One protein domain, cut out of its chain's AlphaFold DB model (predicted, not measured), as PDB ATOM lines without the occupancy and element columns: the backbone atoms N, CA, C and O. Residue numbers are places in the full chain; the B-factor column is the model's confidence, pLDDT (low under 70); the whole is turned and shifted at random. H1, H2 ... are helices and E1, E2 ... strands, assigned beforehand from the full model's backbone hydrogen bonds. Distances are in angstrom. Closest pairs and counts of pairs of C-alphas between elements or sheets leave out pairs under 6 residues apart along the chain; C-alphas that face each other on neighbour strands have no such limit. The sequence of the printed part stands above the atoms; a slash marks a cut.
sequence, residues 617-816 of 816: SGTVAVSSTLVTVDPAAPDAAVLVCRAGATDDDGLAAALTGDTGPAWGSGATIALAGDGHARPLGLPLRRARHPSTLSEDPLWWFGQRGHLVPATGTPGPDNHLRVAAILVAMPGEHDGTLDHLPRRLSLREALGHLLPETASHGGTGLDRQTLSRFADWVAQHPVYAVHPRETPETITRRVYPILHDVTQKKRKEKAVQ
ATOM      1  N   SER A 617      -1.299  53.064  14.824       83.56
ATOM      2  CA  SER A 617      -2.031  52.841  13.569       83.56
ATOM      3  C   SER A 617      -2.982  51.636  13.676       83.56
ATOM      4  O   SER A 617      -2.589  50.563  14.135       83.56
ATOM      5  N   GLY A 618      -4.250  51.829  13.295       84.56
ATOM      6  CA  GLY A 618      -5.293  50.794  13.356       84.56
ATOM      7  C   GLY A 618      -5.952  50.582  14.726       84.56
ATOM      8  O   GLY A 618      -6.817  49.712  14.848       84.56
ATOM      9  N   THR A 619      -5.591  51.373  15.741       88.69
ATOM     10  CA  THR A 619      -6.193  51.316  17.081       88.69
ATOM     11  C   THR A 619      -6.801  52.659  17.492       88.69
ATOM     12  O   THR A 619      -6.433  53.709  16.964       88.69
ATOM     13  N   VAL A 620      -7.725  52.622  18.450       90.69
ATOM     14  CA  VAL A 620      -8.278  53.806  19.127       90.69
ATOM     15  C   VAL A 620      -8.135  53.653  20.632       90.69
ATOM     16  O   VAL A 620      -8.179  52.536  21.131       90.69
ATOM     17  N   ALA A 621      -7.982  54.752  21.362       90.31
ATOM     18  CA  ALA A 621      -8.013  54.759  22.820       90.31
ATOM     19  C   ALA A 621      -9.316  55.387  23.308       90.31
ATOM     20  O   ALA A 621      -9.730  56.420  22.795       90.31
ATOM     21  N   VAL A 622      -9.945  54.780  24.308       88.75
ATOM     22  CA  VAL A 622     -11.189  55.256  24.925       88.75
ATOM     23  C   VAL A 622     -10.969  55.467  26.416       88.75
ATOM     24  O   VAL A 622     -10.307  54.647  27.049       88.75
ATOM     25  N   SER A 623     -11.549  56.514  27.011       84.88
ATOM     26  CA  SER A 623     -11.534  56.725  28.474       84.88
ATOM     27  C   SER A 623     -12.540  55.821  29.209       84.88
ATOM     28  O   SER A 623     -13.306  56.282  30.056       84.88
ATOM     29  N   SER A 624     -12.582  54.541  28.846       86.88
ATOM     30  CA  SER A 624     -13.459  53.522  29.428       86.88
ATOM     31  C   SER A 624     -12.627  52.428  30.086       86.88
ATOM     32  O   SER A 624     -11.538  52.103  29.613       86.88
ATOM     33  N   THR A 625     -13.145  51.865  31.172       86.00
ATOM     34  CA  THR A 625     -12.434  50.893  32.011       86.00
ATOM     35  C   THR A 625     -12.764  49.472  31.565       86.00
ATOM     36  O   THR A 625     -13.931  49.141  31.361       86.00
ATOM     37  N   LEU A 626     -11.748  48.624  31.401       84.31
ATOM     38  CA  LEU A 626     -11.939  47.199  31.116       84.31
ATOM     39  C   LEU A 626     -12.037  46.415  32.422       84.31
ATOM     40  O   LEU A 626     -11.122  46.466  33.241       84.31
ATOM     41  N   VAL A 627     -13.121  45.659  32.579       79.75
ATOM     42  CA  VAL A 627     -13.363  44.828  33.764       79.75
ATOM     43  C   VAL A 627     -13.534  43.369  33.359       79.75
ATOM     44  O   VAL A 627     -14.340  43.050  32.484       79.75
ATOM     45  N   THR A 628     -12.775  42.476  33.988       76.06
ATOM     46  CA  THR A 628     -12.912  41.023  33.821       76.06
ATOM     47  C   THR A 628     -14.073  40.518  34.666       76.06
ATOM     48  O   THR A 628     -14.148  40.811  35.855       76.06
ATOM     49  N   VAL A 629     -14.988  39.771  34.052       67.25
ATOM     50  CA  VAL A 629     -16.276  39.421  34.680       67.25
ATOM     51  C   VAL A 629     -16.332  37.954  35.111       67.25
ATOM     52  O   VAL A 629     -17.062  37.617  36.032       67.25
ATOM     53  N   ASP A 630     -15.552  37.071  34.488       66.31
ATOM     54  CA  ASP A 630     -15.546  35.642  34.809       66.31
ATOM     55  C   ASP A 630     -14.111  35.153  35.080       66.31
ATOM     56  O   ASP A 630     -13.304  35.094  34.147       66.31
ATOM     57  N   PRO A 631     -13.781  34.752  36.323       62.75
ATOM     58  CA  PRO A 631     -12.493  34.138  36.646       62.75
ATOM     59  C   PRO A 631     -12.191  32.868  35.827       62.75
ATOM     60  O   PRO A 631     -11.027  32.536  35.614       62.75
ATOM     61  N   ALA A 632     -13.219  32.162  35.337       60.12
ATOM     62  CA  ALA A 632     -13.094  30.978  34.481       60.12
ATOM     63  C   ALA A 632     -12.976  31.309  32.973       60.12
ATOM     64  O   ALA A 632     -12.839  30.403  32.138       60.12
ATOM     65  N   ALA A 633     -13.031  32.590  32.599       65.00
ATOM     66  CA  ALA A 633     -12.808  33.093  31.243       65.00
ATOM     67  C   ALA A 633     -11.971  34.391  31.289       65.00
ATOM     68  O   ALA A 633     -12.479  35.470  30.973       65.00
ATOM     69  N   PRO A 634     -10.682  34.303  31.679       65.06
ATOM     70  CA  PRO A 634      -9.828  35.473  31.911       65.06
ATOM     71  C   PRO A 634      -9.555  36.304  30.644       65.06
ATOM     72  O   PRO A 634      -9.052  37.419  30.735       65.06
ATOM     73  N   ASP A 635      -9.893  35.780  29.464       72.62
ATOM     74  CA  ASP A 635      -9.774  36.440  28.166       72.62
ATOM     75  C   ASP A 635     -10.985  37.320  27.804       72.62
ATOM     76  O   ASP A 635     -10.931  38.046  26.810       72.62
ATOM     77  N   ALA A 636     -12.081  37.277  28.572       77.06
ATOM     78  CA  ALA A 636     -13.300  38.039  28.310       77.06
ATOM     79  C   ALA A 636     -13.480  39.203  29.298       77.06
ATOM     80  O   ALA A 636     -13.460  39.027  30.517       77.06
ATOM     81  N   ALA A 637     -13.728  40.398  28.764       81.25
ATOM     82  CA  ALA A 637     -13.921  41.606  29.558       81.25
ATOM     83  C   ALA A 637     -15.124  42.422  29.094       81.25
ATOM     84  O   ALA A 637     -15.617  42.289  27.971       81.25
ATOM     85  N   VAL A 638     -15.582  43.303  29.967       83.81
ATOM     86  CA  VAL A 638     -16.616  44.290  29.686       83.81
ATOM     87  C   VAL A 638     -15.992  45.671  29.693       83.81
ATOM     88  O   VAL A 638     -15.184  45.994  30.563       83.81
ATOM     89  N   LEU A 639     -16.369  46.481  28.708       87.25
ATOM     90  CA  LEU A 639     -15.939  47.867  28.618       87.25
ATOM     91  C   LEU A 639     -16.967  48.754  29.323       87.25
ATOM     92  O   LEU A 639     -18.110  48.853  28.880       87.25
ATOM     93  N   VAL A 640     -16.565  49.392  30.416       86.44
ATOM     94  CA  VAL A 640     -17.423  50.255  31.229       86.44
ATOM     95  C   VAL A 640     -17.138  51.712  30.880       86.44
ATOM     96  O   VAL A 640     -16.054  52.235  31.141       86.44
ATOM     97  N   CYS A 641     -18.122  52.356  30.265       86.06
ATOM     98  CA  CYS A 641     -18.105  53.744  29.837       86.06
ATOM     99  C   CYS A 641     -18.858  54.622  30.837       86.06
ATOM    100  O   CYS A 641     -19.953  54.285  31.297       86.06
ATOM    101  N   ARG A 642     -18.292  55.795  31.108       80.31
ATOM    102  CA  ARG A 642     -18.918  56.864  31.892       80.31
ATOM    103  C   ARG A 642     -19.845  57.667  30.977       80.31
ATOM    104  O   ARG A 642     -19.460  57.949  29.843       80.31
ATOM    105  N   ALA A 643     -21.059  58.009  31.409       67.94
ATOM    106  CA  ALA A 643     -21.966  58.830  30.606       67.94
ATOM    107  C   ALA A 643     -22.093  60.254  31.163       67.94
ATOM    108  O   ALA A 643     -22.453  60.465  32.323       67.94
ATOM    109  N   GLY A 644     -21.886  61.248  30.295       62.78
ATOM    110  CA  GLY A 644     -22.171  62.653  30.600       62.78
ATOM    111  C   GLY A 644     -21.370  63.201  31.787       62.78
ATOM    112  O   GLY A 644     -20.207  62.861  31.969       62.78
ATOM    113  N   ALA A 645     -21.997  64.061  32.597       45.06
ATOM    114  CA  ALA A 645     -21.365  64.781  33.710       45.06
ATOM    115  C   ALA A 645     -20.953  63.903  34.915       45.06
ATOM    116  O   ALA A 645     -20.442  64.431  35.904       45.06
ATOM    117  N   THR A 646     -21.176  62.583  34.861       53.03
ATOM    118  CA  THR A 646     -20.705  61.656  35.899       53.03
ATOM    119  C   THR A 646     -19.227  61.350  35.680       53.03
ATOM    120  O   THR A 646     -18.842  60.485  34.899       53.03
ATOM    121  N   ASP A 647     -18.366  62.099  36.361       63.59
ATOM    122  CA  ASP A 647     -16.912  61.932  36.286       63.59
ATOM    123  C   ASP A 647     -16.430  60.785  37.210       63.59
ATOM    124  O   ASP A 647     -15.425  60.923  37.894       63.59
ATOM    125  N   ASP A 648     -17.163  59.661  37.272       71.75
ATOM    126  CA  ASP A 648     -16.978  58.595  38.275       71.75
ATOM    127  C   ASP A 648     -16.815  57.200  37.645       71.75
ATOM    128  O   ASP A 648     -17.694  56.715  36.935       71.75
ATOM    129  N   ASP A 649     -15.706  56.524  37.950       75.69
ATOM    130  CA  ASP A 649     -15.429  55.116  37.634       75.69
ATOM    131  C   ASP A 649     -16.021  54.149  38.688       75.69
ATOM    132  O   ASP A 649     -15.682  52.962  38.728       75.69
ATOM    133  N   GLY A 650     -16.931  54.634  39.542       73.62
ATOM    134  CA  GLY A 650     -17.616  53.896  40.605       73.62
ATOM    135  C   GLY A 650     -18.141  52.523  40.194       73.62
ATOM    136  O   GLY A 650     -17.831  51.528  40.850       73.62
ATOM    137  N   LEU A 651     -18.870  52.455  39.076       76.88
ATOM    138  CA  LEU A 651     -19.410  51.200  38.554       76.88
ATOM    139  C   LEU A 651     -18.304  50.226  38.131       76.88
ATOM    140  O   LEU A 651     -18.380  49.039  38.439       76.88
ATOM    141  N   ALA A 652     -17.279  50.712  37.429       77.56
ATOM    142  CA  ALA A 652     -16.184  49.867  36.962       77.56
ATOM    143  C   ALA A 652     -15.424  49.257  38.143       77.56
ATOM    144  O   ALA A 652     -15.116  48.067  38.148       77.56
ATOM    145  N   ALA A 653     -15.189  50.048  39.185       73.50
ATOM    146  CA  ALA A 653     -14.554  49.550  40.389       73.50
ATOM    147  C   ALA A 653     -15.441  48.586  41.190       73.50
ATOM    148  O   ALA A 653     -14.934  47.580  41.679       73.50
ATOM    149  N   ALA A 654     -16.750  48.843  41.289       72.19
ATOM    150  CA  ALA A 654     -17.693  47.921  41.925       72.19
ATOM    151  C   ALA A 654     -17.753  46.568  41.195       72.19
ATOM    152  O   ALA A 654     -17.789  45.523  41.837       72.19
ATOM    153  N   LEU A 655     -17.701  46.586  39.857       72.75
ATOM    154  CA  LEU A 655     -17.620  45.383  39.025       72.75
ATOM    155  C   LEU A 655     -16.297  44.626  39.191       72.75
ATOM    156  O   LEU A 655     -16.271  43.417  38.976       72.75
ATOM    157  N   THR A 656     -15.215  45.330  39.533       70.19
ATOM    158  CA  THR A 656     -13.887  44.721  39.667       70.19
ATOM    159  C   THR A 656     -13.722  43.964  40.989       70.19
ATOM    160  O   THR A 656     -13.072  42.927  40.981       70.19
ATOM    161  N   GLY A 657     -14.347  44.445  42.076       64.00
ATOM    162  CA  GLY A 657     -14.523  43.786  43.388       64.00
ATOM    163  C   GLY A 657     -13.776  42.458  43.640       64.00
ATOM    164  O   GLY A 657     -12.550  42.418  43.638       64.00
ATOM    165  N   ASP A 658     -14.521  41.376  43.898       50.12
ATOM    166  CA  ASP A 658     -13.998  40.043  44.268       50.12
ATOM    167  C   ASP A 658     -13.381  39.242  43.091       50.12
ATOM    168  O   ASP A 658     -13.063  38.061  43.244       50.12
ATOM    169  N   THR A 659     -13.234  39.829  41.894       51.94
ATOM    170  CA  THR A 659     -12.976  39.077  40.646       51.94
ATOM    171  C   THR A 659     -11.616  39.334  39.988       51.94
ATOM    172  O   THR A 659     -11.249  38.578  39.085       51.94
ATOM    173  N   GLY A 660     -10.823  40.321  40.429       56.56
ATOM    174  CA  GLY A 660      -9.456  40.531  39.926       56.56
ATOM    175  C   GLY A 660      -8.888  41.944  40.140       56.56
ATOM    176  O   GLY A 660      -9.541  42.792  40.741       56.56
ATOM    177  N   PRO A 661      -7.655  42.229  39.670       57.31
ATOM    178  CA  PRO A 661      -7.050  43.554  39.808       57.31
ATOM    179  C   PRO A 661      -7.754  44.596  38.923       57.31
ATOM    180  O   PRO A 661      -8.022  44.344  37.747       57.31
ATOM    181  N   ALA A 662      -7.996  45.801  39.454       62.16
ATOM    182  CA  ALA A 662      -8.494  46.922  38.659       62.16
ATOM    183  C   ALA A 662      -7.342  47.534  37.863       62.16
ATOM    184  O   ALA A 662      -6.542  48.316  38.380       62.16
ATOM    185  N   TRP A 663      -7.282  47.191  36.576       67.62
ATOM    186  CA  TRP A 663      -6.284  47.656  35.607       67.62
ATOM    187  C   TRP A 663      -6.360  49.158  35.280       67.62
ATOM    188  O   TRP A 663      -5.826  49.572  34.257       67.62
ATOM    189  N   GLY A 664      -7.035  49.972  36.095       77.12
ATOM    190  CA  GLY A 664      -7.188  51.410  35.882       77.12
ATOM    191  C   GLY A 664      -8.159  51.794  34.763       77.12
ATOM    192  O   GLY A 664      -8.779  50.950  34.118       77.12
ATOM    193  N   SER A 665      -8.294  53.099  34.546       83.31
ATOM    194  CA  SER A 665      -9.077  53.684  33.463       83.31
ATOM    195  C   SER A 665      -8.349  53.567  32.121       83.31
ATOM    196  O   SER A 665      -7.121  53.466  32.038       83.31
ATOM    197  N   GLY A 666      -9.124  53.649  31.046       87.94
ATOM    198  CA  GLY A 666      -8.622  53.725  29.684       87.94
ATOM    199  C   GLY A 666      -8.322  52.368  29.045       87.94
ATOM    200  O   GLY A 666      -7.775  51.456  29.667       87.94
ATOM    201  N   ALA A 667      -8.627  52.259  27.753       89.12
ATOM    202  CA  ALA A 667      -8.333  51.074  26.959       89.12
ATOM    203  C   ALA A 667      -7.984  51.433  25.513       89.12
ATOM    204  O   ALA A 667      -8.598  52.326  24.934       89.12
ATOM    205  N   THR A 668      -7.048  50.702  24.907       90.38
ATOM    206  CA  THR A 668      -6.838  50.716  23.450       90.38
ATOM    207  C   THR A 668      -7.592  49.574  22.794       90.38
ATOM    208  O   THR A 668      -7.480  48.439  23.251       90.38
ATOM    209  N   ILE A 669      -8.297  49.849  21.703       90.06
ATOM    210  CA  ILE A 669      -9.114  48.903  20.946       90.06
ATOM    211  C   ILE A 669      -8.520  48.764  19.547       90.06
ATOM    212  O   ILE A 669      -8.362  49.759  18.834       90.06
ATOM    213  N   ALA A 670      -8.210  47.534  19.141       89.06
ATOM    214  CA  ALA A 670      -7.854  47.233  17.761       89.06
ATOM    215  C   ALA A 670      -9.117  47.212  16.891       89.06
ATOM    216  O   ALA A 670     -10.036  46.434  17.138       89.06
ATOM    217  N   LEU A 671      -9.158  48.057  15.857       85.88
ATOM    218  CA  LEU A 671     -10.307  48.146  14.948       85.88
ATOM    219  C   LEU A 671     -10.281  47.090  13.829       85.88
ATOM    220  O   LEU A 671     -11.206  47.025  13.024       85.88
ATOM    221  N   ALA A 672      -9.215  46.291  13.751       74.81
ATOM    222  CA  ALA A 672      -9.043  45.203  12.793       74.81
ATOM    223  C   ALA A 672      -8.962  43.846  13.517       74.81
ATOM    224  O   ALA A 672      -8.419  43.763  14.619       74.81
ATOM    225  N   GLY A 673      -9.467  42.782  12.881       69.88
ATOM    226  CA  GLY A 673      -9.485  41.422  13.444       69.88
ATOM    227  C   GLY A 673     -10.563  41.222  14.518       69.88
ATOM    228  O   GLY A 673     -11.624  41.835  14.452       69.88
ATOM    229  N   ASP A 674     -10.277  40.385  15.521       63.47
ATOM    230  CA  ASP A 674     -11.228  39.950  16.565       63.47
ATOM    231  C   ASP A 674     -11.590  41.041  17.603       63.47
ATOM    232  O   ASP A 674     -12.277  40.766  18.588       63.47
ATOM    233  N   GLY A 675     -11.132  42.285  17.406       67.62
ATOM    234  CA  GLY A 675     -11.531  43.429  18.228       67.62
ATOM    235  C   GLY A 675     -10.950  43.436  19.645       67.62
ATOM    236  O   GLY A 675     -11.597  43.948  20.559       67.62
ATOM    237  N   HIS A 676      -9.762  42.854  19.842       82.25
ATOM    238  CA  HIS A 676      -9.097  42.826  21.145       82.25
ATOM    239  C   HIS A 676      -8.848  44.238  21.691       82.25
ATOM    240  O   HIS A 676      -8.361  45.129  20.987       82.25
ATOM    241  N   ALA A 677      -9.141  44.409  22.977       87.44
ATOM    242  CA  ALA A 677      -8.867  45.607  23.744       87.44
ATOM    243  C   ALA A 677      -7.759  45.340  24.770       87.44
ATOM    244  O   ALA A 677      -7.597  44.222  25.258       87.44
ATOM    245  N   ARG A 678      -6.983  46.370  25.100       88.06
ATOM    246  CA  ARG A 678      -5.911  46.310  26.100       88.06
ATOM    247  C   ARG A 678      -6.129  47.408  27.136       88.06
ATOM    248  O   ARG A 678      -6.386  48.543  26.722       88.06
ATOM    249  N   PRO A 679      -6.025  47.114  28.441       87.44
ATOM    250  CA  PRO A 679      -6.132  48.138  29.471       87.44
ATOM    251  C   PRO A 679      -4.900  49.046  29.470       87.44
ATOM    252  O   PRO A 679      -3.791  48.600  29.163       87.44
ATOM    253  N   LEU A 680      -5.096  50.321  29.814       86.75
ATOM    254  CA  LEU A 680      -4.024  51.316  29.845       86.75
ATOM    255  C   LEU A 680      -3.436  51.575  31.225       86.75
ATOM    256  O   LEU A 680      -2.351  52.144  31.271       86.75
ATOM    257  N   GLY A 681      -4.085  51.174  32.324       84.75
ATOM    258  CA  GLY A 681      -3.523  51.417  33.656       84.75
ATOM    259  C   GLY A 681      -3.649  52.861  34.120       84.75
ATOM    260  O   GLY A 681      -2.967  53.239  35.068       84.75
ATOM    261  N   LEU A 682      -4.459  53.695  33.453       87.19
ATOM    262  CA  LEU A 682      -4.553  55.104  33.822       87.19
ATOM    263  C   LEU A 682      -5.275  55.254  35.172       87.19
ATOM    264  O   LEU A 682      -6.106  54.421  35.536       87.19
ATOM    265  N   PRO A 683      -4.997  56.330  35.913       86.25
ATOM    266  CA  PRO A 683      -5.731  56.668  37.127       86.25
ATOM    267  C   PRO A 683      -7.258  56.662  36.954       86.25
ATOM    268  O   PRO A 683      -7.776  57.138  35.941       86.25
ATOM    269  N   LEU A 684      -7.971  56.150  37.959       80.56
ATOM    270  CA  LEU A 684      -9.438  56.136  38.014       80.56
ATOM    271  C   LEU A 684      -9.951  57.457  38.592       80.56
ATOM    272  O   LEU A 684      -9.325  58.031  39.485       80.56
ATOM    273  N   ARG A 685     -11.118  57.917  38.139       79.19
ATOM    274  CA  ARG A 685     -11.840  59.044  38.742       79.19
ATOM    275  C   ARG A 685     -12.911  58.546  39.698       79.19
ATOM    276  O   ARG A 685     -13.597  57.573  39.406       79.19
ATOM    277  N   ARG A 686     -13.079  59.213  40.833       74.50
ATOM    278  CA  ARG A 686     -14.096  58.880  41.839       74.50
ATOM    279  C   ARG A 686     -14.893  60.111  42.225       74.50
ATOM    280  O   ARG A 686     -14.303  61.145  42.538       74.50
ATOM    281  N   ALA A 687     -16.221  60.000  42.255       65.75
ATOM    282  CA  ALA A 687     -17.071  61.070  42.775       65.75
ATOM    283  C   ALA A 687     -16.883  61.254  44.290       65.75
ATOM    284  O   ALA A 687     -16.500  60.337  45.017       65.75
ATOM    285  N   ARG A 688     -17.193  62.456  44.787       59.44
ATOM    286  CA  ARG A 688     -17.169  62.769  46.221       59.44
ATOM    287  C   ARG A 688     -18.323  62.048  46.932       59.44
ATOM    288  O   ARG A 688     -19.482  62.297  46.605       59.44
ATOM    289  N   HIS A 689     -18.024  61.191  47.914       54.53
ATOM    290  CA  HIS A 689     -19.035  60.534  48.751       54.53
ATOM    291  C   HIS A 689     -18.911  60.978  50.224       54.53
ATOM    292  O   HIS A 689     -17.796  61.046  50.739       54.53
ATOM    293  N   PRO A 690     -20.017  61.253  50.948       42.38
ATOM    294  CA  PRO A 690     -19.963  61.661  52.358       42.38
ATOM    295  C   PRO A 690     -19.325  60.617  53.288       42.38
ATOM    296  O   PRO A 690     -18.792  60.965  54.331       42.38
ATOM    297  N   SER A 691     -19.362  59.333  52.924       42.03
ATOM    298  CA  SER A 691     -18.795  58.252  53.747       42.03
ATOM    299  C   SER A 691     -17.301  57.990  53.517       42.03
ATOM    300  O   SER A 691     -16.730  57.192  54.247       42.03
ATOM    301  N   THR A 692     -16.668  58.618  52.518       44.62
ATOM    302  CA  THR A 692     -15.223  58.483  52.234       44.62
ATOM    303  C   THR A 692     -14.410  59.647  52.809       44.62
ATOM    304  O   THR A 692     -13.275  59.861  52.407       44.62
ATOM    305  N   LEU A 693     -14.983  60.412  53.746       43.25
ATOM    306  CA  LEU A 693     -14.338  61.560  54.398       43.25
ATOM    307  C   LEU A 693     -13.107  61.193  55.254       43.25
ATOM    308  O   LEU A 693     -12.445  62.103  55.739       43.25
ATOM    309  N   SER A 694     -12.803  59.903  55.470       38.34
ATOM    310  CA  SER A 694     -11.653  59.473  56.283       38.34
ATOM    311  C   SER A 694     -10.386  59.146  55.487       38.34
ATOM    312  O   SER A 694      -9.364  58.861  56.103       38.34
ATOM    313  N   GLU A 695     -10.438  59.131  54.152       45.53
ATOM    314  CA  GLU A 695      -9.252  58.976  53.306       45.53
ATOM    315  C   GLU A 695      -8.939  60.334  52.671       45.53
ATOM    316  O   GLU A 695      -9.834  60.974  52.126       45.53
ATOM    317  N   ASP A 696      -7.688  60.785  52.777       51.25
ATOM    318  CA  ASP A 696      -7.186  62.038  52.196       51.25
ATOM    319  C   ASP A 696      -6.558  61.718  50.820       51.25
ATOM    320  O   ASP A 696      -5.376  61.366  50.743       51.25
ATOM    321  N   PRO A 697      -7.315  61.710  49.703       57.41
ATOM    322  CA  PRO A 697      -6.757  61.343  48.412       57.41
ATOM    323  C   PRO A 697      -5.807  62.431  47.900       57.41
ATOM    324  O   PRO A 697      -6.053  63.628  48.023       57.41
ATOM    325  N   LEU A 698      -4.733  61.995  47.239       55.34
ATOM    326  CA  LEU A 698      -3.638  62.844  46.747       55.34
ATOM    327  C   LEU A 698      -4.049  63.885  45.679       55.34
ATOM    328  O   LEU A 698      -3.282  64.810  45.400       55.34
ATOM    329  N   TRP A 699      -5.226  63.738  45.055       62.94
ATOM    330  CA  TRP A 699      -5.686  64.557  43.925       62.94
ATOM    331  C   TRP A 699      -7.166  64.915  44.018       62.94
ATOM    332  O   TRP A 699      -8.003  64.157  43.536       62.94
ATOM    333  N   TRP A 700      -7.480  66.094  44.550       64.69
ATOM    334  CA  TRP A 700      -8.836  66.646  44.566       64.69
ATOM    335  C   TRP A 700      -9.098  67.608  43.393       64.69
ATOM    336  O   TRP A 700      -8.199  68.314  42.937       64.69
ATOM    337  N   PHE A 701     -10.349  67.631  42.910       60.84
ATOM    338  CA  PHE A 701     -10.862  68.617  41.941       60.84
ATOM    339  C   PHE A 701     -12.155  69.280  42.450       60.84
ATOM    340  O   PHE A 701     -13.162  69.370  41.734       60.84
ATOM    341  N   GLY A 702     -12.173  69.692  43.715       54.38
ATOM    342  CA  GLY A 702     -13.346  70.252  44.380       54.38
ATOM    343  C   GLY A 702     -14.562  69.316  44.333       54.38
ATOM    344  O   GLY A 702     -14.485  68.136  44.670       54.38
ATOM    345  N   GLN A 703     -15.716  69.826  43.890       45.97
ATOM    346  CA  GLN A 703     -16.971  69.054  43.801       45.97
ATOM    347  C   GLN A 703     -16.985  67.998  42.674       45.97
ATOM    348  O   GLN A 703     -17.936  67.226  42.583       45.97
ATOM    349  N   ARG A 704     -15.966  67.959  41.799       54.06
ATOM    350  CA  ARG A 704     -15.924  67.042  40.642       54.06
ATOM    351  C   ARG A 704     -15.390  65.645  40.973       54.06
ATOM    352  O   ARG A 704     -15.570  64.748  40.160       54.06
ATOM    353  N   GLY A 705     -14.780  65.451  42.146       67.25
ATOM    354  CA  GLY A 705     -14.231  64.163  42.578       67.25
ATOM    355  C   GLY A 705     -12.722  64.188  42.820       67.25
ATOM    356  O   GLY A 705     -12.134  65.257  42.987       67.25
ATOM    357  N   HIS A 706     -12.105  63.007  42.842       72.56
ATOM    358  CA  HIS A 706     -10.664  62.817  43.018       72.56
ATOM    359  C   HIS A 706     -10.105  61.746  42.065       72.56
ATOM    360  O   HIS A 706     -10.856  60.921  41.536       72.56
ATOM    361  N   LEU A 707      -8.791  61.777  41.807       78.50
ATOM    362  CA  LEU A 707      -8.089  60.721  41.067       78.50
ATOM    363  C   LEU A 707      -7.458  59.730  42.051       78.50
ATOM    364  O   LEU A 707      -6.828  60.140  43.026       78.50
ATOM    365  N   VAL A 708      -7.573  58.435  41.753       78.88
ATOM    366  CA  VAL A 708      -6.893  57.360  42.489       78.88
ATOM    367  C   VAL A 708      -6.000  56.536  41.557       78.88
ATOM    368  O   VAL A 708      -6.357  56.343  40.386       78.88
ATOM    369  N   PRO A 709      -4.847  56.037  42.038       79.62
ATOM    370  CA  PRO A 709      -4.016  55.121  41.266       79.62
ATOM    371  C   PRO A 709      -4.792  53.857  40.865       79.62
ATOM    372  O   PRO A 709      -5.686  53.402  41.581       79.62
ATOM    373  N   ALA A 710      -4.427  53.261  39.729       79.62
ATOM    374  CA  ALA A 710      -4.858  51.905  39.395       79.62
ATOM    375  C   ALA A 710      -4.302  50.895  40.419       79.62
ATOM    376  O   ALA A 710      -3.194  51.070  40.923       79.62
ATOM    377  N   THR A 711      -5.035  49.821  40.717       70.06
ATOM    378  CA  THR A 711      -4.569  48.787  41.663       70.06
ATOM    379  C   THR A 711      -3.821  47.642  40.978       70.06
ATOM    380  O   THR A 711      -3.188  46.837  41.657       70.06
ATOM    381  N   GLY A 712      -3.853  47.570  39.640       67.56
ATOM    382  CA  GLY A 712      -3.110  46.598  38.835       67.56
ATOM    383  C   GLY A 712      -2.328  47.233  37.683       67.56
ATOM    384  O   GLY A 712      -2.738  48.249  37.124       67.56
ATOM    385  N   THR A 713      -1.218  46.596  37.299       67.56
ATOM    386  CA  THR A 713      -0.332  47.034  36.206       67.56
ATOM    387  C   THR A 713      -0.578  46.212  34.941       67.56
ATOM    388  O   THR A 713      -0.251  45.024  34.952       67.56
ATOM    389  N   PRO A 714      -1.096  46.796  33.841       67.81
ATOM    390  CA  PRO A 714      -1.285  46.106  32.563       67.81
ATOM    391  C   PRO A 714      -0.008  45.442  32.049       67.81
ATOM    392  O   PRO A 714       1.000  46.108  31.818       67.81
ATOM    393  N   GLY A 715      -0.065  44.132  31.811       64.31
ATOM    394  CA  GLY A 715       0.988  43.430  31.085       64.31
ATOM    395  C   GLY A 715       0.991  43.818  29.596       64.31
ATOM    396  O   GLY A 715      -0.071  44.101  29.030       64.31
ATOM    397  N   PRO A 716       2.151  43.800  28.916       60.22
ATOM    398  CA  PRO A 716       2.250  44.102  27.487       60.22
ATOM    399  C   PRO A 716       1.499  43.106  26.585       60.22
ATOM    400  O   PRO A 716       1.235  43.450  25.433       60.22
ATOM    401  N   ASP A 717       1.096  41.946  27.111       64.19
ATOM    402  CA  ASP A 717       0.360  40.894  26.396       64.19
ATOM    403  C   ASP A 717      -1.099  40.746  26.867       64.19
ATOM    404  O   ASP A 717      -1.790  39.795  26.500       64.19
ATOM    405  N   ASN A 718      -1.611  41.698  27.657       71.75
ATOM    406  CA  ASN A 718      -2.974  41.644  28.187       71.75
ATOM    407  C   ASN A 718      -4.008  42.048  27.133       71.75
ATOM    408  O   ASN A 718      -4.533  43.164  27.129       71.75
ATOM    409  N   HIS A 719      -4.292  41.120  26.227       80.19
ATOM    410  CA  HIS A 719      -5.321  41.246  25.209       80.19
ATOM    411  C   HIS A 719      -6.631  40.632  25.703       80.19
ATOM    412  O   HIS A 719      -6.751  39.418  25.842       80.19
ATOM    413  N   LEU A 720      -7.634  41.477  25.917       81.44
ATOM    414  CA  LEU A 720      -8.962  41.077  26.364       81.44
ATOM    415  C   LEU A 720      -9.950  41.196  25.209       81.44
ATOM    416  O   LEU A 720      -9.945  42.164  24.449       81.44
ATOM    417  N   ARG A 721     -10.821  40.206  25.062       83.31
ATOM    418  CA  ARG A 721     -11.941  40.265  24.129       83.31
ATOM    419  C   ARG A 721     -13.108  40.972  24.805       83.31
ATOM    420  O   ARG A 721     -13.582  40.529  25.852       83.31
ATOM    421  N   VAL A 722     -13.611  42.032  24.181       85.38
ATOM    422  CA  VAL A 722     -14.775  42.758  24.697       85.38
ATOM    423  C   VAL A 722     -16.037  41.927  24.455       85.38
ATOM    424  O   VAL A 722     -16.387  41.597  23.325       85.38
ATOM    425  N   ALA A 723     -16.721  41.539  25.527       80.31
ATOM    426  CA  ALA A 723     -17.965  40.780  25.464       80.31
ATOM    427  C   ALA A 723     -19.185  41.703  25.335       80.31
ATOM    428  O   ALA A 723     -20.114  41.396  24.588       80.31
ATOM    429  N   ALA A 724     -19.170  42.836  26.039       85.38
ATOM    430  CA  ALA A 724     -20.231  43.837  26.043       85.38
ATOM    431  C   ALA A 724     -19.681  45.219  26.422       85.38
ATOM    432  O   ALA A 724     -18.590  45.331  26.987       85.38
ATOM    433  N   ILE A 725     -20.468  46.256  26.140       87.75
ATOM    434  CA  ILE A 725     -20.197  47.635  26.552       87.75
ATOM    435  C   ILE A 725     -21.303  48.071  27.514       87.75
ATOM    436  O   ILE A 725     -22.489  47.949  27.202       87.75
ATOM    437  N   LEU A 726     -20.922  48.582  28.678       86.69
ATOM    438  CA  LEU A 726     -21.842  49.132  29.669       86.69
ATOM    439  C   LEU A 726     -21.668  50.643  29.731       86.69
ATOM    440  O   LEU A 726     -20.547  51.135  29.791       86.69
ATOM    441  N   VAL A 727     -22.771  51.377  29.731       87.00
ATOM    442  CA  VAL A 727     -22.802  52.835  29.822       87.00
ATOM    443  C   VAL A 727     -23.486  53.205  31.134       87.00
ATOM    444  O   VAL A 727     -24.685  52.970  31.302       87.00
ATOM    445  N   ALA A 728     -22.718  53.751  32.076       81.25
ATOM    446  CA  ALA A 728     -23.216  54.175  33.380       81.25
ATOM    447  C   ALA A 728     -23.950  55.516  33.243       81.25
ATOM    448  O   ALA A 728     -23.305  56.547  33.071       81.25
ATOM    449  N   MET A 729     -25.285  55.503  33.281       77.38
ATOM    450  CA  MET A 729     -26.103  56.704  33.054       77.38
ATOM    451  C   MET A 729     -26.163  57.597  34.305       77.38
ATOM    452  O   MET A 729     -26.223  57.062  35.410       77.38
ATOM    453  N   PRO A 730     -26.198  58.939  34.185       66.06
ATOM    454  CA  PRO A 730     -26.422  59.814  35.334       66.06
ATOM    455  C   PRO A 730     -27.783  59.512  35.964       66.06
ATOM    456  O   PRO A 730     -28.780  59.403  35.253       66.06
ATOM    457  N   GLY A 731     -27.834  59.379  37.289       57.38
ATOM    458  CA  GLY A 731     -29.108  59.275  37.991       57.38
ATOM    459  C   GLY A 731     -29.788  60.640  38.036       57.38
ATOM    460  O   GLY A 731     -29.458  61.444  38.902       57.38
ATOM    461  N   GLU A 732     -30.708  60.920  37.117       48.47
ATOM    462  CA  GLU A 732     -31.677  62.005  37.296       48.47
ATOM    463  C   GLU A 732     -32.918  61.479  38.031       48.47
ATOM    464  O   GLU A 732     -33.279  60.311  37.912       48.47
ATOM    465  N   HIS A 733     -33.569  62.355  38.804       45.91
ATOM    466  CA  HIS A 733     -34.759  62.078  39.624       45.91
ATOM    467  C   HIS A 733     -36.021  61.672  38.841       45.91
ATOM    468  O   HIS A 733     -37.088  61.528  39.435       45.91
ATOM    469  N   ASP A 734     -35.920  61.482  37.530       42.75
ATOM    470  CA  ASP A 734     -37.040  61.115  36.680       42.75
ATOM    471  C   ASP A 734     -37.055  59.590  36.521       42.75
ATOM    472  O   ASP A 734     -36.025  59.010  36.172       42.75
ATOM    473  N   GLY A 735     -38.194  58.934  36.787       50.62
ATOM    474  CA  GLY A 735     -38.399  57.476  36.968       50.62
ATOM    475  C   GLY A 735     -37.970  56.524  35.829       50.62
ATOM    476  O   GLY A 735     -38.392  55.376  35.763       50.62
ATOM    477  N   THR A 736     -37.112  56.978  34.925       52.97
ATOM    478  CA  THR A 736     -36.421  56.246  33.858       52.97
ATOM    479  C   THR A 736     -35.427  55.178  34.346       52.97
ATOM    480  O   THR A 736     -35.112  54.260  33.585       52.97
ATOM    481  N   LEU A 737     -34.955  55.246  35.599       55.31
ATOM    482  CA  LEU A 737     -33.975  54.301  36.166       55.31
ATOM    483  C   LEU A 737     -34.569  52.908  36.462       55.31
ATOM    484  O   LEU A 737     -33.832  51.921  36.457       55.31
ATOM    485  N   ASP A 738     -35.892  52.800  36.627       57.31
ATOM    486  CA  ASP A 738     -36.596  51.537  36.912       57.31
ATOM    487  C   ASP A 738     -36.576  50.540  35.736       57.31
ATOM    488  O   ASP A 738     -36.864  49.352  35.906       57.31
ATOM    489  N   HIS A 739     -36.184  50.997  34.540       63.19
ATOM    490  CA  HIS A 739     -36.124  50.199  33.311       63.19
ATOM    491  C   HIS A 739     -34.702  49.764  32.905       63.19
ATOM    492  O   HIS A 739     -34.506  49.286  31.785       63.19
ATOM    493  N   LEU A 740     -33.703  49.920  33.782       71.94
ATOM    494  CA  LEU A 740     -32.331  49.450  33.550       71.94
ATOM    495  C   LEU A 740     -32.125  48.009  34.079       71.94
ATOM    496  O   LEU A 740     -32.655  47.661  35.142       71.94
ATOM    497  N   PRO A 741     -31.338  47.159  33.385       76.62
ATOM    498  CA  PRO A 741     -30.518  47.452  32.202       76.62
ATOM    499  C   PRO A 741     -31.315  47.528  30.885       76.62
ATOM    500  O   PRO A 741     -32.155  46.675  30.602       76.62
ATOM    501  N   ARG A 742     -30.998  48.514  30.029       85.12
ATOM    502  CA  ARG A 742     -31.638  48.720  28.710       85.12
ATOM    503  C   ARG A 742     -30.611  48.670  27.583       85.12
ATOM    504  O   ARG A 742     -29.568  49.306  27.676       85.12
ATOM    505  N   ARG A 743     -30.918  47.978  26.479       85.38
ATOM    506  CA  ARG A 743     -30.060  47.983  25.281       85.38
ATOM    507  C   ARG A 743     -30.091  49.351  24.590       85.38
ATOM    508  O   ARG A 743     -31.170  49.893  24.345       85.38
ATOM    509  N   LEU A 744     -28.916  49.881  24.264       86.06
ATOM    510  CA  LEU A 744     -28.759  51.143  23.542       86.06
ATOM    511  C   LEU A 744     -28.683  50.910  22.031       86.06
ATOM    512  O   LEU A 744     -28.140  49.906  21.561       86.06
ATOM    513  N   SER A 745     -29.222  51.855  21.263       89.56
ATOM    514  CA  SER A 745     -28.978  51.938  19.823       89.56
ATOM    515  C   SER A 745     -27.530  52.353  19.537       89.56
ATOM    516  O   SER A 745     -26.870  52.968  20.375       89.56
ATOM    517  N   LEU A 746     -27.043  52.080  18.321       89.00
ATOM    518  CA  LEU A 746     -25.698  52.495  17.898       89.00
ATOM    519  C   LEU A 746     -25.491  54.013  18.043       89.00
ATOM    520  O   LEU A 746     -24.431  54.455  18.475       89.00
ATOM    521  N   ARG A 747     -26.518  54.814  17.730       89.44
ATOM    522  CA  ARG A 747     -26.468  56.276  17.857       89.44
ATOM    523  C   ARG A 747     -26.286  56.719  19.309       89.44
ATOM    524  O   ARG A 747     -25.454  57.582  19.566       89.44
ATOM    525  N   GLU A 748     -27.054  56.145  20.235       87.19
ATOM    526  CA  GLU A 748     -26.928  56.441  21.671       87.19
ATOM    527  C   GLU A 748     -25.546  56.017  22.188       87.19
ATOM    528  O   GLU A 748     -24.859  56.812  22.822       87.19
ATOM    529  N   ALA A 749     -25.095  54.806  21.844       87.38
ATOM    530  CA  ALA A 749     -23.791  54.283  22.247       87.38
ATOM    531  C   ALA A 749     -22.626  55.177  21.787       87.38
ATOM    532  O   ALA A 749     -21.763  55.544  22.585       87.38
ATOM    533  N   LEU A 750     -22.621  55.577  20.511       88.75
ATOM    534  CA  LEU A 750     -21.596  56.467  19.963       88.75
ATOM    535  C   LEU A 750     -21.624  57.857  20.609       88.75
ATOM    536  O   LEU A 750     -20.561  58.437  20.817       88.75
ATOM    537  N   GLY A 751     -22.805  58.367  20.972       86.69
ATOM    538  CA  GLY A 751     -22.944  59.640  21.685       86.69
ATOM    539  C   GLY A 751     -22.215  59.671  23.032       86.69
ATOM    540  O   GLY A 751     -21.743  60.729  23.439       86.69
ATOM    541  N   HIS A 752     -22.069  58.517  23.690       85.12
ATOM    542  CA  HIS A 752     -21.343  58.393  24.954       85.12
ATOM    543  C   HIS A 752     -19.852  58.081  24.775       85.12
ATOM    544  O   HIS A 752     -19.033  58.605  25.521       85.12
ATOM    545  N   LEU A 753     -19.482  57.266  23.782       85.12
ATOM    546  CA  LEU A 753     -18.094  56.823  23.590       85.12
ATOM    547  C   LEU A 753     -17.217  57.865  22.877       85.12
ATOM    548  O   LEU A 753     -16.061  58.063  23.250       85.12
ATOM    549  N   LEU A 754     -17.742  58.540  21.849       85.69
ATOM    550  CA  LEU A 754     -16.944  59.411  20.974       85.69
ATOM    551  C   LEU A 754     -16.264  60.605  21.665       85.69
ATOM    552  O   LEU A 754     -15.107  60.859  21.324       85.69
ATOM    553  N   PRO A 755     -16.900  61.334  22.609       79.94
ATOM    554  CA  PRO A 755     -16.283  62.509  23.237       79.94
ATOM    555  C   PRO A 755     -14.944  62.217  23.928       79.94
ATOM    556  O   PRO A 755     -14.080  63.086  23.996       79.94
ATOM    557  N   GLU A 756     -14.759  60.981  24.390       75.31
ATOM    558  CA  GLU A 756     -13.596  60.529  25.157       75.31
ATOM    559  C   GLU A 756     -12.756  59.492  24.381       75.31
ATOM    560  O   GLU A 756     -12.089  58.641  24.979       75.31
ATOM    561  N   THR A 757     -12.807  59.539  23.043       85.88
ATOM    562  CA  THR A 757     -12.034  58.662  22.148       85.88
ATOM    563  C   THR A 757     -10.909  59.423  21.436       85.88
ATOM    564  O   THR A 757     -11.102  60.531  20.932       85.88
ATOM    565  N   ALA A 758      -9.729  58.811  21.336       85.81
ATOM    566  CA  ALA A 758      -8.573  59.317  20.602       85.81
ATOM    567  C   ALA A 758      -8.082  58.306  19.550       85.81
ATOM    568  O   ALA A 758      -8.103  57.097  19.782       85.81
ATOM    569  N   SER A 759      -7.599  58.796  18.407       85.56
ATOM    570  CA  SER A 759      -6.893  58.007  17.389       85.56
ATOM    571  C   SER A 759      -5.430  58.426  17.264       85.56
ATOM    572  O   SER A 759      -4.991  59.422  17.842       85.56
ATOM    573  N   HIS A 760      -4.676  57.653  16.484       78.12
ATOM    574  CA  HIS A 760      -3.280  57.937  16.175       78.12
ATOM    575  C   HIS A 760      -3.142  59.305  15.475       78.12
ATOM    576  O   HIS A 760      -3.792  59.535  14.459       78.12
ATOM    577  N   GLY A 761      -2.313  60.208  16.016       65.81
ATOM    578  CA  GLY A 761      -2.023  61.523  15.414       65.81
ATOM    579  C   GLY A 761      -2.724  62.750  16.024       65.81
ATOM    580  O   GLY A 761      -2.431  63.863  15.601       65.81
ATOM    581  N   GLY A 762      -3.586  62.596  17.037       63.97
ATOM    582  CA  GLY A 762      -4.206  63.729  17.751       63.97
ATOM    583  C   GLY A 762      -5.681  63.987  17.403       63.97
ATOM    584  O   GLY A 762      -6.226  63.406  16.479       63.97
ATOM    585  N   THR A 763      -6.340  64.809  18.230       59.75
ATOM    586  CA  THR A 763      -7.780  64.801  18.589       59.75
ATOM    587  C   THR A 763      -8.820  64.462  17.521       59.75
ATOM    588  O   THR A 763      -9.005  65.204  16.558       59.75
ATOM    589  N   GLY A 764      -9.646  63.465  17.852       64.75
ATOM    590  CA  GLY A 764     -10.837  63.084  17.096       64.75
ATOM    591  C   GLY A 764     -10.558  61.952  16.118       64.75
ATOM    592  O   GLY A 764      -9.439  61.770  15.660       64.75
ATOM    593  N   LEU A 765     -11.584  61.161  15.824       80.88
ATOM    594  CA  LEU A 765     -11.477  60.092  14.840       80.88
ATOM    595  C   LEU A 765     -11.577  60.687  13.433       80.88
ATOM    596  O   LEU A 765     -12.550  61.382  13.127       80.88
ATOM    597  N   ASP A 766     -10.619  60.379  12.558       84.31
ATOM    598  CA  ASP A 766     -10.792  60.642  11.128       84.31
ATOM    599  C   ASP A 766     -12.008  59.867  10.577       84.31
ATOM    600  O   ASP A 766     -12.521  58.936  11.203       84.31
ATOM    601  N   ARG A 767     -12.483  60.227   9.379       83.88
ATOM    602  CA  ARG A 767     -13.687  59.618   8.786       83.88
ATOM    603  C   ARG A 767     -13.606  58.088   8.685       83.88
ATOM    604  O   ARG A 767     -14.614  57.411   8.889       83.88
ATOM    605  N   GLN A 768     -12.445  57.545   8.337       85.94
ATOM    606  CA  GLN A 768     -12.248  56.110   8.156       85.94
ATOM    607  C   GLN A 768     -12.179  55.390   9.506       85.94
ATOM    608  O   GLN A 768     -12.808  54.346   9.682       85.94
ATOM    609  N   THR A 769     -11.467  55.966  10.469       86.44
ATOM    610  CA  THR A 769     -11.349  55.451  11.832       86.44
ATOM    611  C   THR A 769     -12.689  55.516  12.563       86.44
ATOM    612  O   THR A 769     -13.070  54.543  13.210       86.44
ATOM    613  N   LEU A 770     -13.465  56.590  12.386       88.75
ATOM    614  CA  LEU A 770     -14.826  56.715  12.912       88.75
ATOM    615  C   LEU A 770     -15.748  55.625  12.361       88.75
ATOM    616  O   LEU A 770     -16.468  55.000  13.134       88.75
ATOM    617  N   SER A 771     -15.714  55.379  11.047       88.69
ATOM    618  CA  SER A 771     -16.516  54.317  10.424       88.69
ATOM    619  C   SER A 771     -16.173  52.954  11.018       88.69
ATOM    620  O   SER A 771     -17.060  52.241  11.469       88.69
ATOM    621  N   ARG A 772     -14.879  52.624  11.097       89.19
ATOM    622  CA  ARG A 772     -14.417  51.351  11.664       89.19
ATOM    623  C   ARG A 772     -14.763  51.212  13.146       89.19
ATOM    624  O   ARG A 772     -15.120  50.127  13.589       89.19
ATOM    625  N   PHE A 773     -14.681  52.297  13.911       89.94
ATOM    626  CA  PHE A 773     -15.087  52.298  15.313       89.94
ATOM    627  C   PHE A 773     -16.598  52.103  15.464       89.94
ATOM    628  O   PHE A 773     -17.020  51.306  16.295       89.94
ATOM    629  N   ALA A 774     -17.416  52.751  14.631       90.44
ATOM    630  CA  ALA A 774     -18.862  52.539  14.612       90.44
ATOM    631  C   ALA A 774     -19.229  51.091  14.253       90.44
ATOM    632  O   ALA A 774     -20.078  50.501  14.924       90.44
ATOM    633  N   ASP A 775     -18.554  50.502  13.264       89.94
ATOM    634  CA  ASP A 775     -18.729  49.095  12.892       89.94
ATOM    635  C   ASP A 775     -18.343  48.162  14.048       89.94
ATOM    636  O   ASP A 775     -19.069  47.214  14.351       89.94
ATOM    637  N   TRP A 776     -17.238  48.455  14.744       90.31
ATOM    638  CA  TRP A 776     -16.820  47.706  15.928       90.31
ATOM    639  C   TRP A 776     -17.853  47.811  17.060       90.31
ATOM    640  O   TRP A 776     -18.254  46.789  17.612       90.31
ATOM    641  N   VAL A 777     -18.359  49.009  17.373       90.12
ATOM    642  CA  VAL A 777     -19.409  49.193  18.395       90.12
ATOM    643  C   VAL A 777     -20.682  48.432  18.011       90.12
ATOM    644  O   VAL A 777     -21.291  47.797  18.869       90.12
ATOM    645  N   ALA A 778     -21.066  48.421  16.730       88.56
ATOM    646  CA  ALA A 778     -22.258  47.718  16.249       88.56
ATOM    647  C   ALA A 778     -22.189  46.187  16.425       88.56
ATOM    648  O   ALA A 778     -23.227  45.536  16.555       88.56
ATOM    649  N   GLN A 779     -20.983  45.613  16.465       86.69
ATOM    650  CA  GLN A 779     -20.755  44.178  16.687       86.69
ATOM    651  C   GLN A 779     -20.865  43.761  18.162       86.69
ATOM    652  O   GLN A 779     -20.898  42.563  18.463       86.69
ATOM    653  N   HIS A 780     -20.946  44.722  19.085       86.75
ATOM    654  CA  HIS A 780     -20.999  44.474  20.522       86.75
ATOM    655  C   HIS A 780     -22.359  44.877  21.104       86.75
ATOM    656  O   HIS A 780     -22.948  45.887  20.716       86.75
ATOM    657  N   PRO A 781     -22.906  44.101  22.053       85.94
ATOM    658  CA  PRO A 781     -24.110  44.512  22.748       85.94
ATOM    659  C   PRO A 781     -23.771  45.647  23.730       85.94
ATOM    660  O   PRO A 781     -22.871  45.517  24.562       85.94
ATOM    661  N   VAL A 782     -24.498  46.764  23.612       88.81
ATOM    662  CA  VAL A 782     -24.326  47.959  24.451       88.81
ATOM    663  C   VAL A 782     -25.538  48.134  25.357       88.81
ATOM    664  O   VAL A 782     -26.672  48.148  24.869       88.81
ATOM    665  N   TYR A 783     -25.310  48.295  26.658       86.56
ATOM    666  CA  TYR A 783     -26.368  48.459  27.654       86.56
ATOM    667  C   TYR A 783     -26.162  49.719  28.488       86.56
ATOM    668  O   TYR A 783     -25.061  49.982  28.962       86.56
ATOM    669  N   ALA A 784     -27.238  50.464  28.714       85.19
ATOM    670  CA  ALA A 784     -27.317  51.435  29.791       85.19
ATOM    671  C   ALA A 784     -27.565  50.700  31.112       85.19
ATOM    672  O   ALA A 784     -28.407  49.798  31.173       85.19
ATOM    673  N   VAL A 785     -26.847  51.105  32.154       80.19
ATOM    674  CA  VAL A 785     -26.902  50.514  33.496       80.19
ATOM    675  C   VAL A 785     -26.894  51.600  34.564       80.19
ATOM    676  O   VAL A 785     -26.460  52.729  34.314       80.19
ATOM    677  N   HIS A 786     -27.408  51.264  35.747       74.44
ATOM    678  CA  HIS A 786     -27.452  52.201  36.858       74.44
ATOM    679  C   HIS A 786     -26.028  52.421  37.416       74.44
ATOM    680  O   HIS A 786     -25.262  51.464  37.543       74.44
ATOM    681  N   PRO A 787     -25.634  53.660  37.759       66.44
ATOM    682  CA  PRO A 787     -24.265  53.964  38.187       66.44
ATOM    683  C   PRO A 787     -23.960  53.452  39.604       66.44
ATOM    684  O   PRO A 787     -22.800  53.249  39.952       66.44
ATOM    685  N   ARG A 788     -24.998  53.233  40.425       62.47
ATOM    686  CA  ARG A 788     -24.919  52.713  41.801       62.47
ATOM    687  C   ARG A 788     -25.662  51.387  41.920       62.47
ATOM    688  O   ARG A 788     -26.738  51.342  42.511       62.47
ATOM    689  N   GLU A 789     -25.167  50.336  41.288       60.50
ATOM    690  CA  GLU A 789     -25.693  48.993  41.544       60.50
ATOM    691  C   GLU A 789     -24.904  48.335  42.673       60.50
ATOM    692  O   GLU A 789     -23.673  48.338  42.662       60.50
ATOM    693  N   THR A 790     -25.609  47.790  43.668       55.56
ATOM    694  CA  THR A 790     -24.967  46.941  44.676       55.56
ATOM    695  C   THR A 790     -24.424  45.681  43.999       55.56
ATOM    696  O   THR A 790     -24.995  45.258  42.987       55.56
ATOM    697  N   PRO A 791     -23.376  45.034  44.541       52.34
ATOM    698  CA  PRO A 791     -22.896  43.753  44.030       52.34
ATOM    699  C   PRO A 791     -24.031  42.745  43.802       52.34
ATOM    700  O   PRO A 791     -24.068  42.111  42.752       52.34
ATOM    701  N   GLU A 792     -25.039  42.679  44.687       50.25
ATOM    702  CA  GLU A 792     -26.196  41.790  44.493       50.25
ATOM    703  C   GLU A 792     -27.058  42.169  43.279       50.25
ATOM    704  O   GLU A 792     -27.591  41.297  42.587       50.25
ATOM    705  N   THR A 793     -27.205  43.464  42.995       59.41
ATOM    706  CA  THR A 793     -27.980  43.956  41.845       59.41
ATOM    707  C   THR A 793     -27.239  43.681  40.540       59.41
ATOM    708  O   THR A 793     -27.836  43.134  39.608       59.41
ATOM    709  N   ILE A 794     -25.924  43.915  40.530       59.69
ATOM    710  CA  ILE A 794     -25.033  43.558  39.427       59.69
ATOM    711  C   ILE A 794     -25.129  42.048  39.153       59.69
ATOM    712  O   ILE A 794     -25.384  41.650  38.012       59.69
ATOM    713  N   THR A 795     -25.000  41.192  40.176       56.72
ATOM    714  CA  THR A 795     -25.130  39.721  40.072       56.72
ATOM    715  C   THR A 795     -26.492  39.284  39.547       56.72
ATOM    716  O   THR A 795     -26.579  38.320  38.790       56.72
ATOM    717  N   ARG A 796     -27.563  40.000  39.891       58.72
ATOM    718  CA  ARG A 796     -28.928  39.636  39.495       58.72
ATOM    719  C   ARG A 796     -29.344  40.158  38.119       58.72
ATOM    720  O   ARG A 796     -30.162  39.512  37.469       58.72
ATOM    721  N   ARG A 797     -28.854  41.324  37.687       63.50
ATOM    722  CA  ARG A 797     -29.329  42.018  36.472       63.50
ATOM    723  C   ARG A 797     -28.287  42.104  35.364       63.50
ATOM    724  O   ARG A 797     -28.650  42.001  34.196       63.50
ATOM    725  N   VAL A 798     -27.012  42.261  35.712       63.97
ATOM    726  CA  VAL A 798     -25.922  42.496  34.755       63.97
ATOM    727  C   VAL A 798     -25.195  41.190  34.420       63.97
ATOM    728  O   VAL A 798     -25.066  40.848  33.245       63.97
ATOM    729  N   TYR A 799     -24.801  40.399  35.423       65.94
ATOM    730  CA  TYR A 799     -24.101  39.123  35.203       65.94
ATOM    731  C   TYR A 799     -24.868  38.110  34.332       65.94
ATOM    732  O   TYR A 799     -24.218  37.490  33.495       65.94
ATOM    733  N   PRO A 800     -26.206  37.942  34.416       66.62
ATOM    734  CA  PRO A 800     -26.921  37.000  33.550       66.62
ATOM    735  C   PRO A 800     -26.849  37.379  32.066       66.62
ATOM    736  O   PRO A 800     -26.670  36.512  31.215       66.62
ATOM    737  N   ILE A 801     -26.900  38.680  31.757       65.25
ATOM    738  CA  ILE A 801     -26.725  39.204  30.394       65.25
ATOM    739  C   ILE A 801     -25.310  38.886  29.893       65.25
ATOM    740  O   ILE A 801     -25.125  38.442  28.761       65.25
ATOM    741  N   LEU A 802     -24.307  39.079  30.750       63.75
ATOM    742  CA  LEU A 802     -22.904  38.831  30.423       63.75
ATOM    743  C   LEU A 802     -22.590  37.331  30.291       63.75
ATOM    744  O   LEU A 802     -21.845  36.937  29.391       63.75
ATOM    745  N   HIS A 803     -23.198  36.486  31.125       63.78
ATOM    746  CA  HIS A 803     -23.071  35.031  31.087       63.78
ATOM    747  C   HIS A 803     -23.729  34.437  29.828       63.78
ATOM    748  O   HIS A 803     -23.144  33.578  29.171       63.78
ATOM    749  N   ASP A 804     -24.899  34.931  29.411       63.78
ATOM    750  CA  ASP A 804     -25.535  34.499  28.157       63.78
ATOM    751  C   ASP A 804     -24.714  34.900  26.922       63.78
ATOM    752  O   ASP A 804     -24.525  34.095  26.007       63.78
ATOM    753  N   VAL A 805     -24.172  36.121  26.895       60.88
ATOM    754  CA  VAL A 805     -23.347  36.610  25.776       60.88
ATOM    755  C   VAL A 805     -22.034  35.827  25.655       60.88
ATOM    756  O   VAL A 805     -21.608  35.498  24.543       60.88
ATOM    757  N   THR A 806     -21.402  35.476  26.777       59.16
ATOM    758  CA  THR A 806     -20.152  34.695  26.797       59.16
ATOM    759  C   THR A 806     -20.371  33.214  26.456       59.16
ATOM    760  O   THR A 806     -19.578  32.642  25.700       59.16
ATOM    761  N   GLN A 807     -21.468  32.595  26.911       57.81
ATOM    762  CA  GLN A 807     -21.804  31.191  26.617       57.81
ATOM    763  C   GLN A 807     -22.301  30.966  25.182       57.81
ATOM    764  O   GLN A 807     -21.926  29.976  24.547       57.81
ATOM    765  N   LYS A 808     -23.111  31.880  24.629       54.97
ATOM    766  CA  LYS A 808     -23.649  31.755  23.261       54.97
ATOM    767  C   LYS A 808     -22.532  31.764  22.210       54.97
ATOM    768  O   LYS A 808     -22.529  30.916  21.321       54.97
ATOM    769  N   LYS A 809     -21.510  32.608  22.400       50.69
ATOM    770  CA  LYS A 809     -20.297  32.627  21.562       50.69
ATOM    771  C   LYS A 809     -19.383  31.408  21.772       50.69
ATOM    772  O   LYS A 809     -18.758  30.963  20.813       50.69
ATOM    773  N   ARG A 810     -19.299  30.833  22.985       52.56
ATOM    774  CA  ARG A 810     -18.578  29.559  23.222       52.56
ATOM    775  C   ARG A 810     -19.230  28.391  22.471       52.56
ATOM    776  O   ARG A 810     -18.511  27.577  21.903       52.56
ATOM    777  N   LYS A 811     -20.567  28.336  22.410       48.09
ATOM    778  CA  LYS A 811     -21.301  27.334  21.613       48.09
ATOM    779  C   LYS A 811     -21.126  27.525  20.107       48.09
ATOM    780  O   LYS A 811     -20.915  26.540  19.417       48.09
ATOM    781  N   GLU A 812     -21.155  28.756  19.598       48.03
ATOM    782  CA  GLU A 812     -20.917  29.027  18.168       48.03
ATOM    783  C   GLU A 812     -19.493  28.645  17.725       48.03
ATOM    784  O   GLU A 812     -19.321  28.082  16.649       48.03
ATOM    785  N   LYS A 813     -18.484  28.847  18.586       45.88
ATOM    786  CA  LYS A 813     -17.078  28.481  18.317       45.88
ATOM    787  C   LYS A 813     -16.759  26.989  18.509       45.88
ATOM    788  O   LYS A 813     -15.700  26.551  18.095       45.88
ATOM    789  N   ALA A 814     -17.637  26.231  19.171       46.81
ATOM    790  CA  ALA A 814     -17.539  24.772  19.298       46.81
ATOM    791  C   ALA A 814     -18.313  24.024  18.191       46.81
ATOM    792  O   ALA A 814     -18.237  22.800  18.106       46.81
ATOM    793  N   VAL A 815     -19.104  24.756  17.395       42.91
ATOM    794  CA  VAL A 815     -19.894  24.248  16.261       42.91
ATOM    795  C   VAL A 815     -19.220  24.560  14.909       42.91
ATOM    796  O   VAL A 815     -19.502  23.868  13.931       42.91
ATOM    797  N   GLN A 816     -18.332  25.560  14.858       35.78
ATOM    798  CA  GLN A 816     -17.318  25.746  13.805       35.78
ATOM    799  C   GLN A 816     -16.089  24.886  14.083       35.78
ATOM    800  O   GLN A 816     -15.478  24.433  13.089       35.78
TER     801      GLN A 816
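AT A GLANCE: This is residues 617 to 816 of the 816 residues of the protein "Tubulin polyglutamylase TTLL5" of Alkalispirillum mobile (UniProt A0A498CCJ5). A strongly twisted sheet of eight strands folds back on itself to make the core, with H1 over one face, H3 and H4 over the opposite face, and the long helix H5 running slantwise over E8. The loop tip 690 to 695, beyond the small hairpin E6 and E7, and residues 810 to 816 at the far end of H5 stick out and make the longest axis. The printed part has 200 residues, with named elements in the order E1 E2 E3 H1 E4 E5 E6 E7 E8 H2 H3 E9 H4 E10 H5; the class is mixed, helices and strands. The main sheet is branched, with parallel and antiparallel pairs. The whole is compact, with a radius of gyration of the C-alphas of 16.6 A and spans of 54 by 41 by 36 A.

IN THESE COORDINATES: The main sheet holds E1, residues 619 to 622, from C-alpha 619 at (-6.193, 51.316, 17.081), E2, 625 to 628, E3, 636 to 642, 20.0 A long, E4, 665 to 670, E5, 676 to 682, E8, 720 to 728, 20.6 A, E9, 757 to 759, and E10, 782 to 785. E6 is 684 to 686 and E7 706 to 708. The helices are H1, 650 to 659, H2, 735 to 739, H3, 746 to 756, H4, 767 to 778, and H5, 791 to 815, 34.1 A long, ending at C-alpha 815 (-19.894, 24.248, 16.261).

HOW THE PARTS SIT: E8 has E3 parallel on one side, with N 639 and O 724 3.0 A apart, and antiparallel E5 (N 677 and O 720, 2.8 A) and parallel E10 (N 783 and O 725, 2.9 A) on the other side. E2 and E3 form a hairpin (N 627 and O 638, 2.9 A), as do E4 and E5 (N 668 and O 678, 2.9 A). E1 has antiparallel E4 on one side (N 622 and O 667, 2.9 A) and antiparallel E9 on the other side (N 621 and O 758, 2.8 A). The C-alphas of Thr 625 and Ser 665, the closest of E2 and E4, are 4.6 A apart. H1 runs along the strands at a height over the sheet of 8.9 A. H3 and H4 touch at Leu 746 and Ala 778, closest C-alphas 6.1 A, at a steep tilt of 56 degrees, opposite ways. H2 is only just not on the sheet, with 4 pairs of C-alphas within 10 A. In H4 every O i to N i+4 pair is within hydrogen-bond range; the counts are 4 of 6 in H1, 5 of 7 in H3, 17 of 21 in H5 and 0 of 1 in H2, where 0 of 2 O i to N i+3 pairs are.

THE WHOLE: The C-alphas of Ser 694 and Gln 816, the two farthest apart, are 54.5 A apart. The printed part has no cut, and the links E6 to E7 and E7 to E8 are long. The mean pLDDT of the printed part is 71.7, with 90 residues under 70, among them 687 to 705 and 787 to 816.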